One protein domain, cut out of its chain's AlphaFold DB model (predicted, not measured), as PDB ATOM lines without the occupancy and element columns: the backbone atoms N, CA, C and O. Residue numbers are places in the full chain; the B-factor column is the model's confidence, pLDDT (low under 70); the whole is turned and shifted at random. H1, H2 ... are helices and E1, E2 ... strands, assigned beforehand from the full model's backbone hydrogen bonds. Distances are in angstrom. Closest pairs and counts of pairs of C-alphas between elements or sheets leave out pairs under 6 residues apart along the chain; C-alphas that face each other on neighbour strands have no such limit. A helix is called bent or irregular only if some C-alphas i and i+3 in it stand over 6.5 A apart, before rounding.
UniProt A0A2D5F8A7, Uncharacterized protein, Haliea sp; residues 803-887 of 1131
ATOM      1  N   ARG A 803      84.329 203.572 138.042       86.62
ATOM      2  CA  ARG A 803      83.430 204.353 138.913       86.62
ATOM      3  C   ARG A 803      82.091 203.684 139.185       86.62
ATOM      4  O   ARG A 803      81.262 204.308 139.846       86.62
ATOM      5  N   LEU A 804      81.861 202.461 138.713       90.62
ATOM      6  CA  LEU A 804      80.598 201.746 138.890       90.62
ATOM      7  C   LEU A 804      80.832 200.296 139.312       90.62
ATOM      8  O   LEU A 804      81.588 199.575 138.673       90.62
ATOM      9  N   HIS A 805      80.123 199.860 140.350       90.19
ATOM     10  CA  HIS A 805      80.045 198.462 140.766       90.19
ATOM     11  C   HIS A 805      78.631 197.914 140.577       90.19
ATOM     12  O   HIS A 805      77.662 198.594 140.921       90.19
ATOM     13  N   GLY A 806      78.519 196.678 140.087       86.62
ATOM     14  CA  GLY A 806      77.264 195.923 139.973       86.62
ATOM     15  C   GLY A 806      76.922 195.113 141.228       86.62
ATOM     16  O   GLY A 806      77.341 195.440 142.342       86.62
ATOM     17  N   ASN A 807      76.164 194.034 141.059       85.31
ATOM     18  CA  ASN A 807      75.910 193.021 142.086       85.31
ATOM     19  C   ASN A 807      77.167 192.165 142.363       85.31
ATOM     20  O   ASN A 807      77.383 191.708 143.496       85.31
ATOM     21  N   GLY A 808      78.034 192.033 141.354       85.06
ATOM     22  CA  GLY A 808      79.402 191.529 141.456       85.06
ATOM     23  C   GLY A 808      79.649 190.223 140.708       85.06
ATOM     24  O   GLY A 808      78.908 189.860 139.795       85.06
ATOM     25  N   HIS A 809      80.705 189.521 141.111       84.31
ATOM     26  CA  HIS A 809      81.281 188.415 140.346       84.31
ATOM     27  C   HIS A 809      80.492 187.097 140.492       84.31
ATOM     28  O   HIS A 809      80.001 186.796 141.585       84.31
ATOM     29  N   PHE A 810      80.395 186.311 139.410       82.19
ATOM     30  CA  PHE A 810      79.685 185.021 139.356       82.19
ATOM     31  C   PHE A 810      80.310 183.972 140.286       82.19
ATOM     32  O   PHE A 810      79.605 183.256 140.997       82.19
ATOM     33  N   ASP A 811      81.644 183.931 140.341       80.81
ATOM     34  CA  ASP A 811      82.372 183.148 141.335       80.81
ATOM     35  C   ASP A 811      82.168 183.722 142.753       80.81
ATOM     36  O   ASP A 811      82.670 184.797 143.114       80.81
ATOM     37  N   LYS A 812      81.446 182.954 143.580       77.06
ATOM     38  CA  LYS A 812      81.160 183.251 144.992       77.06
ATOM     39  C   LYS A 812      82.437 183.438 145.812       77.06
ATOM     40  O   LYS A 812      82.432 184.178 146.801       77.06
ATOM     41  N   GLU A 813      83.517 182.768 145.427       77.12
ATOM     42  CA  GLU A 813      84.796 182.762 146.119       77.12
ATOM     43  C   GLU A 813      85.484 184.123 146.019       77.12
ATOM     44  O   GLU A 813      85.671 184.820 147.028       77.12
ATOM     45  N   ARG A 814      85.727 184.552 144.780       80.56
ATOM     46  CA  ARG A 814      86.266 185.873 144.436       80.56
ATOM     47  C   ARG A 814      85.368 187.001 144.934       80.56
ATOM     48  O   ARG A 814      85.858 187.988 145.484       80.56
ATOM     49  N   GLN A 815      84.047 186.838 144.843       83.31
ATOM     50  CA  GLN A 815      83.101 187.843 145.328       83.31
ATOM     51  C   GLN A 815      83.149 188.016 146.855       83.31
ATOM     52  O   GLN A 815      83.004 189.135 147.360       83.31
ATOM     53  N   LYS A 816      83.385 186.939 147.616       78.44
ATOM     54  CA  LYS A 816      83.588 187.028 149.070       78.44
ATOM     55  C   LYS A 816      84.888 187.764 149.401       78.44
ATOM     56  O   LYS A 816      84.852 188.628 150.271       78.44
ATOM     57  N   MET A 817      85.982 187.489 148.680       79.19
ATOM     58  CA  MET A 817      87.249 188.221 148.837       79.19
ATOM     59  C   MET A 817      87.057 189.717 148.568       79.19
ATOM     60  O   MET A 817      87.388 190.530 149.431       79.19
ATOM     61  N   ARG A 818      86.434 190.089 147.436       83.56
ATOM     62  CA  ARG A 818      86.137 191.490 147.083       83.56
ATOM     63  C   ARG A 818      85.463 192.226 148.251       83.56
ATOM     64  O   ARG A 818      85.896 193.311 148.639       83.56
ATOM     65  N   ARG A 819      84.450 191.614 148.878       80.19
ATOM     66  CA  ARG A 819      83.754 192.192 150.045       80.19
ATOM     67  C   ARG A 819      84.649 192.344 151.279       80.19
ATOM     68  O   ARG A 819      84.447 193.285 152.045       80.19
ATOM     69  N   GLU A 820      85.600 191.435 151.492       75.44
ATOM     70  CA  GLU A 820      86.540 191.486 152.622       75.44
ATOM     71  C   GLU A 820      87.550 192.625 152.491       75.44
ATOM     72  O   GLU A 820      87.867 193.259 153.492       75.44
ATOM     73  N   VAL A 821      87.971 192.950 151.266       76.00
ATOM     74  CA  VAL A 821      88.885 194.071 150.978       76.00
ATOM     75  C   VAL A 821      88.158 195.395 150.697       76.00
ATOM     76  O   VAL A 821      88.742 196.336 150.165       76.00
ATOM     77  N   GLY A 822      86.876 195.501 151.062       76.69
ATOM     78  CA  GLY A 822      86.130 196.763 151.056       76.69
ATOM     79  C   GLY A 822      85.308 197.066 149.800       76.69
ATOM     80  O   GLY A 822      84.660 198.114 149.767       76.69
ATOM     81  N   TRP A 823      85.244 196.170 148.809       85.38
ATOM     82  CA  TRP A 823      84.365 196.330 147.643       85.38
ATOM     83  C   TRP A 823      82.892 196.378 148.068       85.38
ATOM     84  O   TRP A 823      82.414 195.519 148.819       85.38
ATOM     85  N   GLN A 824      82.165 197.392 147.596       85.19
ATOM     86  CA  GLN A 824      80.737 197.550 147.869       85.19
ATOM     87  C   GLN A 824      79.913 197.203 146.624       85.19
ATOM     88  O   GLN A 824      80.204 197.740 145.556       85.19
ATOM     89  N   PRO A 825      78.881 196.345 146.747       87.19
ATOM     90  CA  PRO A 825      77.940 196.124 145.660       87.19
ATOM     91  C   PRO A 825      77.116 197.380 145.403       87.19
ATOM     92  O   PRO A 825      76.841 198.153 146.325       87.19
ATOM     93  N   ARG A 826      76.681 197.528 144.152       87.69
ATOM     94  CA  ARG A 826      75.736 198.552 143.703       87.69
ATOM     95  C   ARG A 826      76.125 199.953 144.169       87.69
ATOM     96  O   ARG A 826      75.333 200.677 144.780       87.69
ATOM     97  N   SER A 827      77.377 200.325 143.905       90.31
ATOM     98  CA  SER A 827      77.939 201.619 144.286       90.31
ATOM     99  C   SER A 827      78.549 202.385 143.116       90.31
ATOM    100  O   SER A 827      79.097 201.786 142.195       90.31
ATOM    101  N   ILE A 828      78.490 203.714 143.186       89.81
ATOM    102  CA  ILE A 828      79.157 204.647 142.275       89.81
ATOM    103  C   ILE A 828      80.228 205.424 143.039       89.81
ATOM    104  O   ILE A 828      80.018 205.830 144.185       89.81
ATOM    105  N   LYS A 829      81.372 205.654 142.397       88.81
ATOM    106  CA  LYS A 829      82.469 206.441 142.962       88.81
ATOM    107  C   LYS A 829      82.227 207.938 142.761       88.81
ATOM    108  O   LYS A 829      82.149 208.424 141.624       88.81
ATOM    109  N   GLY A 830      82.130 208.669 143.867       83.69
ATOM    110  CA  GLY A 830      82.009 210.123 143.889       83.69
ATOM    111  C   GLY A 830      83.282 210.829 143.416       83.69
ATOM    112  O   GLY A 830      84.340 210.221 143.257       83.69
ATOM    113  N   LEU A 831      83.177 212.139 143.176       80.25
ATOM    114  CA  LEU A 831      84.327 212.982 142.808       80.25
ATOM    115  C   LEU A 831      85.334 213.138 143.962       80.25
ATOM    116  O   LEU A 831      86.487 213.485 143.739       80.25
ATOM    117  N   ASP A 832      84.896 212.846 145.182       80.44
ATOM    118  CA  ASP A 832      85.681 212.795 146.413       80.44
ATOM    119  C   ASP A 832      86.431 211.461 146.604       80.44
ATOM    120  O   ASP A 832      87.138 211.287 147.594       80.44
ATOM    121  N   GLY A 833      86.269 210.504 145.684       79.81
ATOM    122  CA  GLY A 833      86.912 209.191 145.736       79.81
ATOM    123  C   GLY A 833      86.216 208.156 146.627       79.81
ATOM    124  O   GLY A 833      86.664 207.008 146.646       79.81
ATOM    125  N   ASN A 834      85.124 208.522 147.308       84.94
ATOM    126  CA  ASN A 834      84.331 207.618 148.145       84.94
ATOM    127  C   ASN A 834      83.265 206.878 147.326       84.94
ATOM    128  O   ASN A 834      82.869 207.318 146.245       84.94
ATOM    129  N   TRP A 835      82.776 205.758 147.856       86.38
ATOM    130  CA  TRP A 835      81.745 204.945 147.216       86.38
ATOM    131  C   TRP A 835      80.368 205.215 147.819       86.38
ATOM    132  O   TRP A 835      80.188 205.158 149.035       86.38
ATOM    133  N   TYR A 836      79.388 205.458 146.953       86.62
ATOM    134  CA  TYR A 836      78.001 205.733 147.318       86.62
ATOM    135  C   TYR A 836      77.092 204.666 146.727       86.62
ATOM    136  O   TYR A 836      77.135 204.428 145.521       86.62
ATOM    137  N   THR A 837      76.266 204.011 147.545       86.44
ATOM    138  CA  THR A 837      75.284 203.053 147.005       86.44
ATOM    139  C   THR A 837      74.221 203.766 146.171       86.44
ATOM    140  O   THR A 837      73.765 204.850 146.533       86.44
ATOM    141  N   TYR A 838      73.804 203.137 145.075       83.75
ATOM    142  CA  TYR A 838      72.717 203.606 144.219       83.75
ATOM    143  C   TYR A 838      71.444 202.746 144.346       83.75
ATOM    144  O   TYR A 838      70.537 202.846 143.518       83.75
ATOM    145  N   ASP A 839      71.327 201.916 145.388       77.00
ATOM    146  CA  ASP A 839      70.164 201.037 145.626       77.00
ATOM    147  C   ASP A 839      68.826 201.786 145.690       77.00
ATOM    148  O   ASP A 839      67.794 201.263 145.250       77.00
ATOM    149  N   GLY A 840      68.862 203.025 146.189       69.88
ATOM    150  CA  GLY A 840      67.708 203.913 146.325       69.88
ATOM    151  C   GLY A 840      67.181 204.514 145.018       69.88
ATOM    152  O   GLY A 840      66.141 205.158 145.054       69.88
ATOM    153  N   LEU A 841      67.837 204.304 143.868       74.69
ATOM    154  CA  LEU A 841      67.425 204.876 142.571       74.69
ATOM    155  C   LEU A 841      66.249 204.140 141.888       74.69
ATOM    156  O   LEU A 841      66.058 204.265 140.680       74.69
ATOM    157  N   GLY A 842      65.478 203.339 142.629       73.06
ATOM    158  CA  GLY A 842      64.347 202.592 142.070       73.06
ATOM    159  C   GLY A 842      64.772 201.659 140.918       73.06
ATOM    160  O   GLY A 842      65.809 201.000 141.049       73.06
ATOM    161  N   PRO A 843      64.015 201.607 139.802       71.12
ATOM    162  CA  PRO A 843      64.330 200.788 138.625       71.12
ATOM    163  C   PRO A 843      65.667 201.107 137.947       71.12
ATOM    164  O   PRO A 843      66.323 200.218 137.411       71.12
ATOM    165  N   LEU A 844      66.117 202.368 137.985       75.44
ATOM    166  CA  LEU A 844      67.376 202.783 137.342       75.44
ATOM    167  C   LEU A 844      68.584 202.083 137.967       75.44
ATOM    168  O   LEU A 844      69.554 201.764 137.286       75.44
ATOM    169  N   SER A 845      68.483 201.794 139.263       80.25
ATOM    170  CA  SER A 845      69.463 201.016 140.009       80.25
ATOM    171  C   SER A 845      69.696 199.637 139.380       80.25
ATOM    172  O   SER A 845      70.830 199.180 139.298       80.25
ATOM    173  N   ASP A 846      68.644 198.977 138.895       76.81
ATOM    174  CA  ASP A 846      68.762 197.640 138.310       76.81
ATOM    175  C   ASP A 846      69.397 197.675 136.919       76.81
ATOM    176  O   ASP A 846      70.179 196.789 136.598       76.81
ATOM    177  N   TYR A 847      69.177 198.735 136.137       74.50
ATOM    178  CA  TYR A 847      69.868 198.930 134.855       74.50
ATOM    179  C   TYR A 847      71.348 199.274 135.020       74.50
ATOM    180  O   TYR A 847      72.180 198.771 134.262       74.50
ATOM    181  N   LEU A 848      71.690 200.096 136.019       82.88
ATOM    182  CA  LEU A 848      73.081 200.361 136.387       82.88
ATOM    183  C   LEU A 848      73.781 199.057 136.798       82.88
ATOM    184  O   LEU A 848      74.863 198.757 136.294       82.88
ATOM    185  N   ALA A 849      73.136 198.267 137.664       85.31
ATOM    186  CA  ALA A 849      73.678 197.008 138.160       85.31
ATOM    187  C   ALA A 849      73.784 195.945 137.062       85.31
ATOM    188  O   ALA A 849      74.838 195.344 136.932       85.31
ATOM    189  N   LEU A 850      72.748 195.765 136.236       82.06
ATOM    190  CA  LEU A 850      72.753 194.834 135.105       82.06
ATOM    191  C   LEU A 850      73.877 195.162 134.122       82.06
ATOM    192  O   LEU A 850      74.612 194.268 133.713       82.06
ATOM    193  N   THR A 851      74.031 196.438 133.753       81.88
ATOM    194  CA  THR A 851      75.102 196.855 132.836       81.88
ATOM    195  C   THR A 851      76.469 196.568 133.448       81.88
ATOM    196  O   THR A 851      77.321 195.971 132.797       81.88
ATOM    197  N   ALA A 852      76.660 196.926 134.721       87.81
ATOM    198  CA  ALA A 852      77.895 196.645 135.437       87.81
ATOM    199  C   ALA A 852      78.158 195.139 135.599       87.81
ATOM    200  O   ALA A 852      79.300 194.726 135.477       87.81
ATOM    201  N   ASP A 853      77.135 194.315 135.824       86.12
ATOM    202  CA  ASP A 853      77.271 192.862 135.962       86.12
ATOM    203  C   ASP A 853      77.633 192.199 134.641       86.12
ATOM    204  O   ASP A 853      78.483 191.312 134.624       86.12
ATOM    205  N   VAL A 854      77.018 192.626 133.534       82.81
ATOM    206  CA  VAL A 854      77.417 192.176 132.199       82.81
ATOM    207  C   VAL A 854      78.886 192.524 131.978       82.81
ATOM    208  O   VAL A 854      79.666 191.659 131.606       82.81
ATOM    209  N   MET A 855      79.307 193.754 132.260       82.69
ATOM    210  CA  MET A 855      80.697 194.145 132.027       82.69
ATOM    211  C   MET A 855      81.686 193.425 132.961       82.69
ATOM    212  O   MET A 855      82.659 192.858 132.476       82.69
ATOM    213  N   ASP A 856      81.410 193.361 134.266       85.62
ATOM    214  CA  ASP A 856      82.266 192.714 135.278       85.62
ATOM    215  C   ASP A 856      82.409 191.209 135.017       85.62
ATOM    216  O   ASP A 856      83.509 190.680 135.101       85.62
ATOM    217  N   ASN A 857      81.337 190.510 134.621       83.38
ATOM    218  CA  ASN A 857      81.378 189.058 134.400       83.38
ATOM    219  C   ASN A 857      81.875 188.651 132.999       83.38
ATOM    220  O   ASN A 857      82.257 187.495 132.787       83.38
ATOM    221  N   PHE A 858      81.912 189.579 132.040       79.69
ATOM    222  CA  PHE A 858      82.542 189.357 130.736       79.69
ATOM    223  C   PHE A 858      84.001 189.861 130.666       79.69
ATOM    224  O   PHE A 858      84.716 189.438 129.762       79.69
ATOM    225  N   ASP A 859      84.471 190.673 131.626       74.81
ATOM    226  CA  ASP A 859      85.870 191.148 131.729       74.81
ATOM    227  C   ASP A 859      86.762 190.308 132.677       74.81
ATOM    228  O   ASP A 859      87.923 190.645 132.922       74.81
ATOM    229  N   VAL A 860      86.259 189.180 133.186       79.44
ATOM    230  CA  VAL A 860      86.994 188.304 134.120       79.44
ATOM    231  C   VAL A 860      88.207 187.612 133.483       79.44
ATOM    232  O   VAL A 860      88.290 187.449 132.261       79.44
ATOM    233  N   LEU A 861      89.153 187.155 134.308       74.69
ATOM    234  CA  LEU A 861      90.377 186.485 133.839       74.69
ATOM    235  C   LEU A 861      90.147 185.063 133.300       74.69
ATOM    236  O   LEU A 861      90.924 184.572 132.481       74.69
ATOM    237  N   GLU A 862      89.100 184.381 133.749       71.25
ATOM    238  CA  GLU A 862      88.814 183.003 133.343       71.25
ATOM    239  C   GLU A 862      88.372 182.919 131.863       71.25
ATOM    240  O   GLU A 862      87.624 183.796 131.407       71.25
ATOM    241  N   PRO A 863      88.810 181.906 131.078       65.31
ATOM    242  CA  PRO A 863      88.456 181.817 129.663       65.31
ATOM    243  C   PRO A 863      86.949 181.614 129.469       65.31
ATOM    244  O   PRO A 863      86.274 181.026 130.310       65.31
ATOM    245  N   LEU A 864      86.417 182.113 128.349       65.62
ATOM    246  CA  LEU A 864      85.001 181.998 127.994       65.62
ATOM    247  C   LEU A 864      84.703 180.606 127.400       65.62
ATOM    248  O   LEU A 864      84.501 180.459 126.197       65.62
ATOM    249  N   GLU A 865      84.724 179.573 128.239       65.88
ATOM    250  CA  GLU A 865      84.310 178.206 127.883       65.88
ATOM    251  C   GLU A 865      82.789 178.034 128.044       65.88
ATOM    252  O   GLU A 865      82.161 178.802 128.773       65.88
ATOM    253  N   MET A 866      82.180 177.030 127.395       56.00
ATOM    254  CA  MET A 866      80.715 176.846 127.362       56.00
ATOM    255  C   MET A 866      80.075 176.797 128.763       56.00
ATOM    256  O   MET A 866      79.052 177.447 128.990       56.00
ATOM    257  N   ASP A 867      80.694 176.084 129.708       58.25
ATOM    258  CA  ASP A 867      80.189 175.966 131.083       58.25
ATOM    259  C   ASP A 867      80.285 177.306 131.830       58.25
ATOM    260  O   ASP A 867      79.285 177.792 132.361       58.25
ATOM    261  N   SER A 868      81.433 177.986 131.756       65.62
ATOM    262  CA  SER A 868      81.621 179.317 132.355       65.62
ATOM    263  C   SER A 868      80.713 180.390 131.731       65.62
ATOM    264  O   SER A 868      80.213 181.274 132.423       65.62
ATOM    265  N   PHE A 869      80.447 180.312 130.423       71.69
ATOM    266  CA  PHE A 869      79.546 181.214 129.713       71.69
ATOM    267  C   PHE A 869      78.109 181.043 130.210       71.69
ATOM    268  O   PHE A 869      77.432 182.034 130.501       71.69
ATOM    269  N   ARG A 870      77.659 179.791 130.374       66.50
ATOM    270  CA  ARG A 870      76.355 179.480 130.965       66.50
ATOM    271  C   ARG A 870      76.267 179.982 132.402       66.50
ATOM    272  O   ARG A 870      75.273 180.615 132.738       66.50
ATOM    273  N   GLU A 871      77.274 179.741 133.236       72.25
ATOM    274  CA  GLU A 871      77.290 180.198 134.632       72.25
ATOM    275  C   GLU A 871      77.239 181.725 134.750       72.25
ATOM    276  O   GLU A 871      76.441 182.250 135.527       72.25
ATOM    277  N   ARG A 872      78.005 182.451 133.926       78.62
ATOM    278  CA  ARG A 872      77.972 183.922 133.865       78.62
ATOM    279  C   ARG A 872      76.610 184.441 133.421       78.62
ATOM    280  O   ARG A 872      76.077 185.348 134.050       78.62
ATOM    281  N   LEU A 873      76.017 183.862 132.373       72.19
ATOM    282  CA  LEU A 873      74.672 184.238 131.928       72.19
ATOM    283  C   LEU A 873      73.611 183.923 132.986       72.19
ATOM    284  O   LEU A 873      72.747 184.758 133.238       72.19
ATOM    285  N   MET A 874      73.687 182.762 133.638       63.91
ATOM    286  CA  MET A 874      72.783 182.394 134.731       63.91
ATOM    287  C   MET A 874      72.942 183.328 135.933       63.91
ATOM    288  O   MET A 874      71.939 183.705 136.534       63.91
ATOM    289  N   HIS A 875      74.167 183.753 136.252       74.00
ATOM    290  CA  HIS A 875      74.426 184.760 137.279       74.00
ATOM    291  C   HIS A 875      73.875 186.128 136.886       74.00
ATOM    292  O   HIS A 875      73.206 186.740 137.700       74.00
ATOM    293  N   ILE A 876      74.073 186.599 135.653       74.62
ATOM    294  CA  ILE A 876      73.549 187.896 135.182       74.62
ATOM    295  C   ILE A 876      72.013 187.895 135.162       74.62
ATOM    296  O   ILE A 876      71.380 188.833 135.649       74.62
ATOM    297  N   LEU A 877      71.393 186.837 134.633       63.97
ATOM    298  CA  LEU A 877      69.936 186.677 134.612       63.97
ATOM    299  C   LEU A 877      69.378 186.534 136.032       63.97
ATOM    300  O   LEU A 877      68.394 187.181 136.377       63.97
ATOM    301  N   GLY A 878      70.041 185.752 136.883       59.22
ATOM    302  CA  GLY A 878      69.705 185.633 138.296       59.22
ATOM    303  C   GLY A 878      69.829 186.974 139.016       59.22
ATOM    304  O   GLY A 878      68.879 187.448 139.620       59.22
ATOM    305  N   ALA A 879      70.963 187.655 138.903       64.12
ATOM    306  CA  ALA A 879      71.238 188.912 139.586       64.12
ATOM    307  C   ALA A 879      70.324 190.063 139.135       64.12
ATOM    308  O   ALA A 879      70.031 190.949 139.940       64.12
ATOM    309  N   SER A 880      69.840 190.044 137.890       62.19
ATOM    310  CA  SER A 880      68.916 191.053 137.355       62.19
ATOM    311  C   SER A 880      67.439 190.753 137.624       62.19
ATOM    312  O   SER A 880      66.681 191.682 137.891       62.19
ATOM    313  N   LEU A 881      67.021 189.481 137.621       52.03
ATOM    314  CA  LEU A 881      65.624 189.088 137.862       52.03
ATOM    315  C   LEU A 881      65.321 188.819 139.347       52.03
ATOM    316  O   LEU A 881      64.238 189.147 139.833       52.03
ATOM    317  N   VAL A 882      66.264 188.239 140.094       50.41
ATOM    318  CA  VAL A 882      66.057 187.735 141.466       50.41
ATOM    319  C   VAL A 882      66.211 188.838 142.510       50.41
ATOM    320  O   VAL A 882      65.395 188.898 143.424       50.41
ATOM    321  N   ASN A 883      67.197 189.735 142.377       53.19
ATOM    322  CA  ASN A 883      67.673 190.583 143.485       53.19
ATOM    323  C   ASN A 883      66.687 191.639 144.020       53.19
ATOM    324  O   ASN A 883      66.899 192.126 145.130       53.19
ATOM    325  N   LYS A 884      65.616 191.989 143.292       54.22
ATOM    326  CA  LYS A 884      64.614 192.966 143.771       54.22
ATOM    327  C   LYS A 884      63.146 192.546 143.665       54.22
ATOM    328  O   LYS A 884      62.313 193.221 144.255       54.22
ATOM    329  N   SER A 885      62.802 191.484 142.933       55.56
ATOM    330  CA  SER A 885      61.485 191.465 142.284       55.56
ATOM    331  C   SER A 885      60.514 190.353 142.719       55.56
ATOM    332  O   SER A 885      59.311 190.562 142.708       55.56
ATOM    333  N   MET A 886      60.978 189.191 143.191       48.88
ATOM    334  CA  MET A 886      60.076 188.146 143.729       48.88
ATOM    335  C   MET A 886      60.841 187.015 144.422       48.88
ATOM    336  O   MET A 886      60.423 186.485 145.450       48.88
ATOM    337  N   LEU A 887      61.990 186.647 143.850       53.59
ATOM    338  CA  LEU A 887      62.712 185.429 144.211       53.59
ATOM    339  C   LEU A 887      63.814 185.650 145.262       53.59
ATOM    340  O   LEU A 887      64.143 184.708 145.974       53.59
TER     341      LEU A 887
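AT A GLANCE: This is residues 803 to 887 of the 1131 residues of an uncharacterized protein of Haliea sp (UniProt A0A2D5F8A7). Two longer helices, H2 and H3, lie side by side as a helical hairpin; a very short strand hairpin, E1 and E2, is set off toward one end, and a smaller helix, H1, stands apart from both longer helices. The unnamed residues 806 to 808 pass through the middle. The printed part has 85 residues, with elements in the order H1, E1, E2, H2, H3, the two strands antiparallel; the class is mostly helix. The whole is compact, with a radius of gyration of the C-alphas of 13.0 A and spans of 40 by 30 by 18 A.

HOW THE PARTS SIT: Go along from Arg 803 and you first meet H1, residues 812 to 820. Next come E1, residues 827 to 829, and E2, residues 835 to 837, an antiparallel hairpin at 147 degrees; look for N 828 and O 836, 2.8 A apart and within hydrogen-bond range. H1 and E2 are apart. Beyond them find H2, residues 843 to 858, and H3, residues 866 to 885. These two touch and run opposite ways at a shallow tilt of 14 degrees, H3 with residues 872 to 880 alone; their closest C-alphas, of Leu 850 and Ser 880, are 5.8 A apart. H1 is apart from both. Every O i to N i+4 pair is within hydrogen-bond range in H1 and H2, and 13 of 16 in H3.

IN THESE COORDINATES: Find C-alpha 812 at (81.160, 183.251, 144.992), where H1 begins its 12.4 A. E1 and E2 each measure 6.7 A. H2 starts at C-alpha 843, (64.330, 200.788, 138.625), and runs 22.9 A. H3 covers 28.4 A to C-alpha 885 at (61.485, 191.465, 142.284); it has a kink of 26 degrees near residue 879 and is irregular, C-alphas 881 and 884 being 7.1 A apart.

THE WHOLE: The farthest C-alphas, of Asp 832 and Met 866, are 41.0 A apart. The printed part has no cut and no long link. Mean pLDDT of the printed part is 76.1; look for values under 70 at 840, 863 to 868, 870, 874 and 877 to 887.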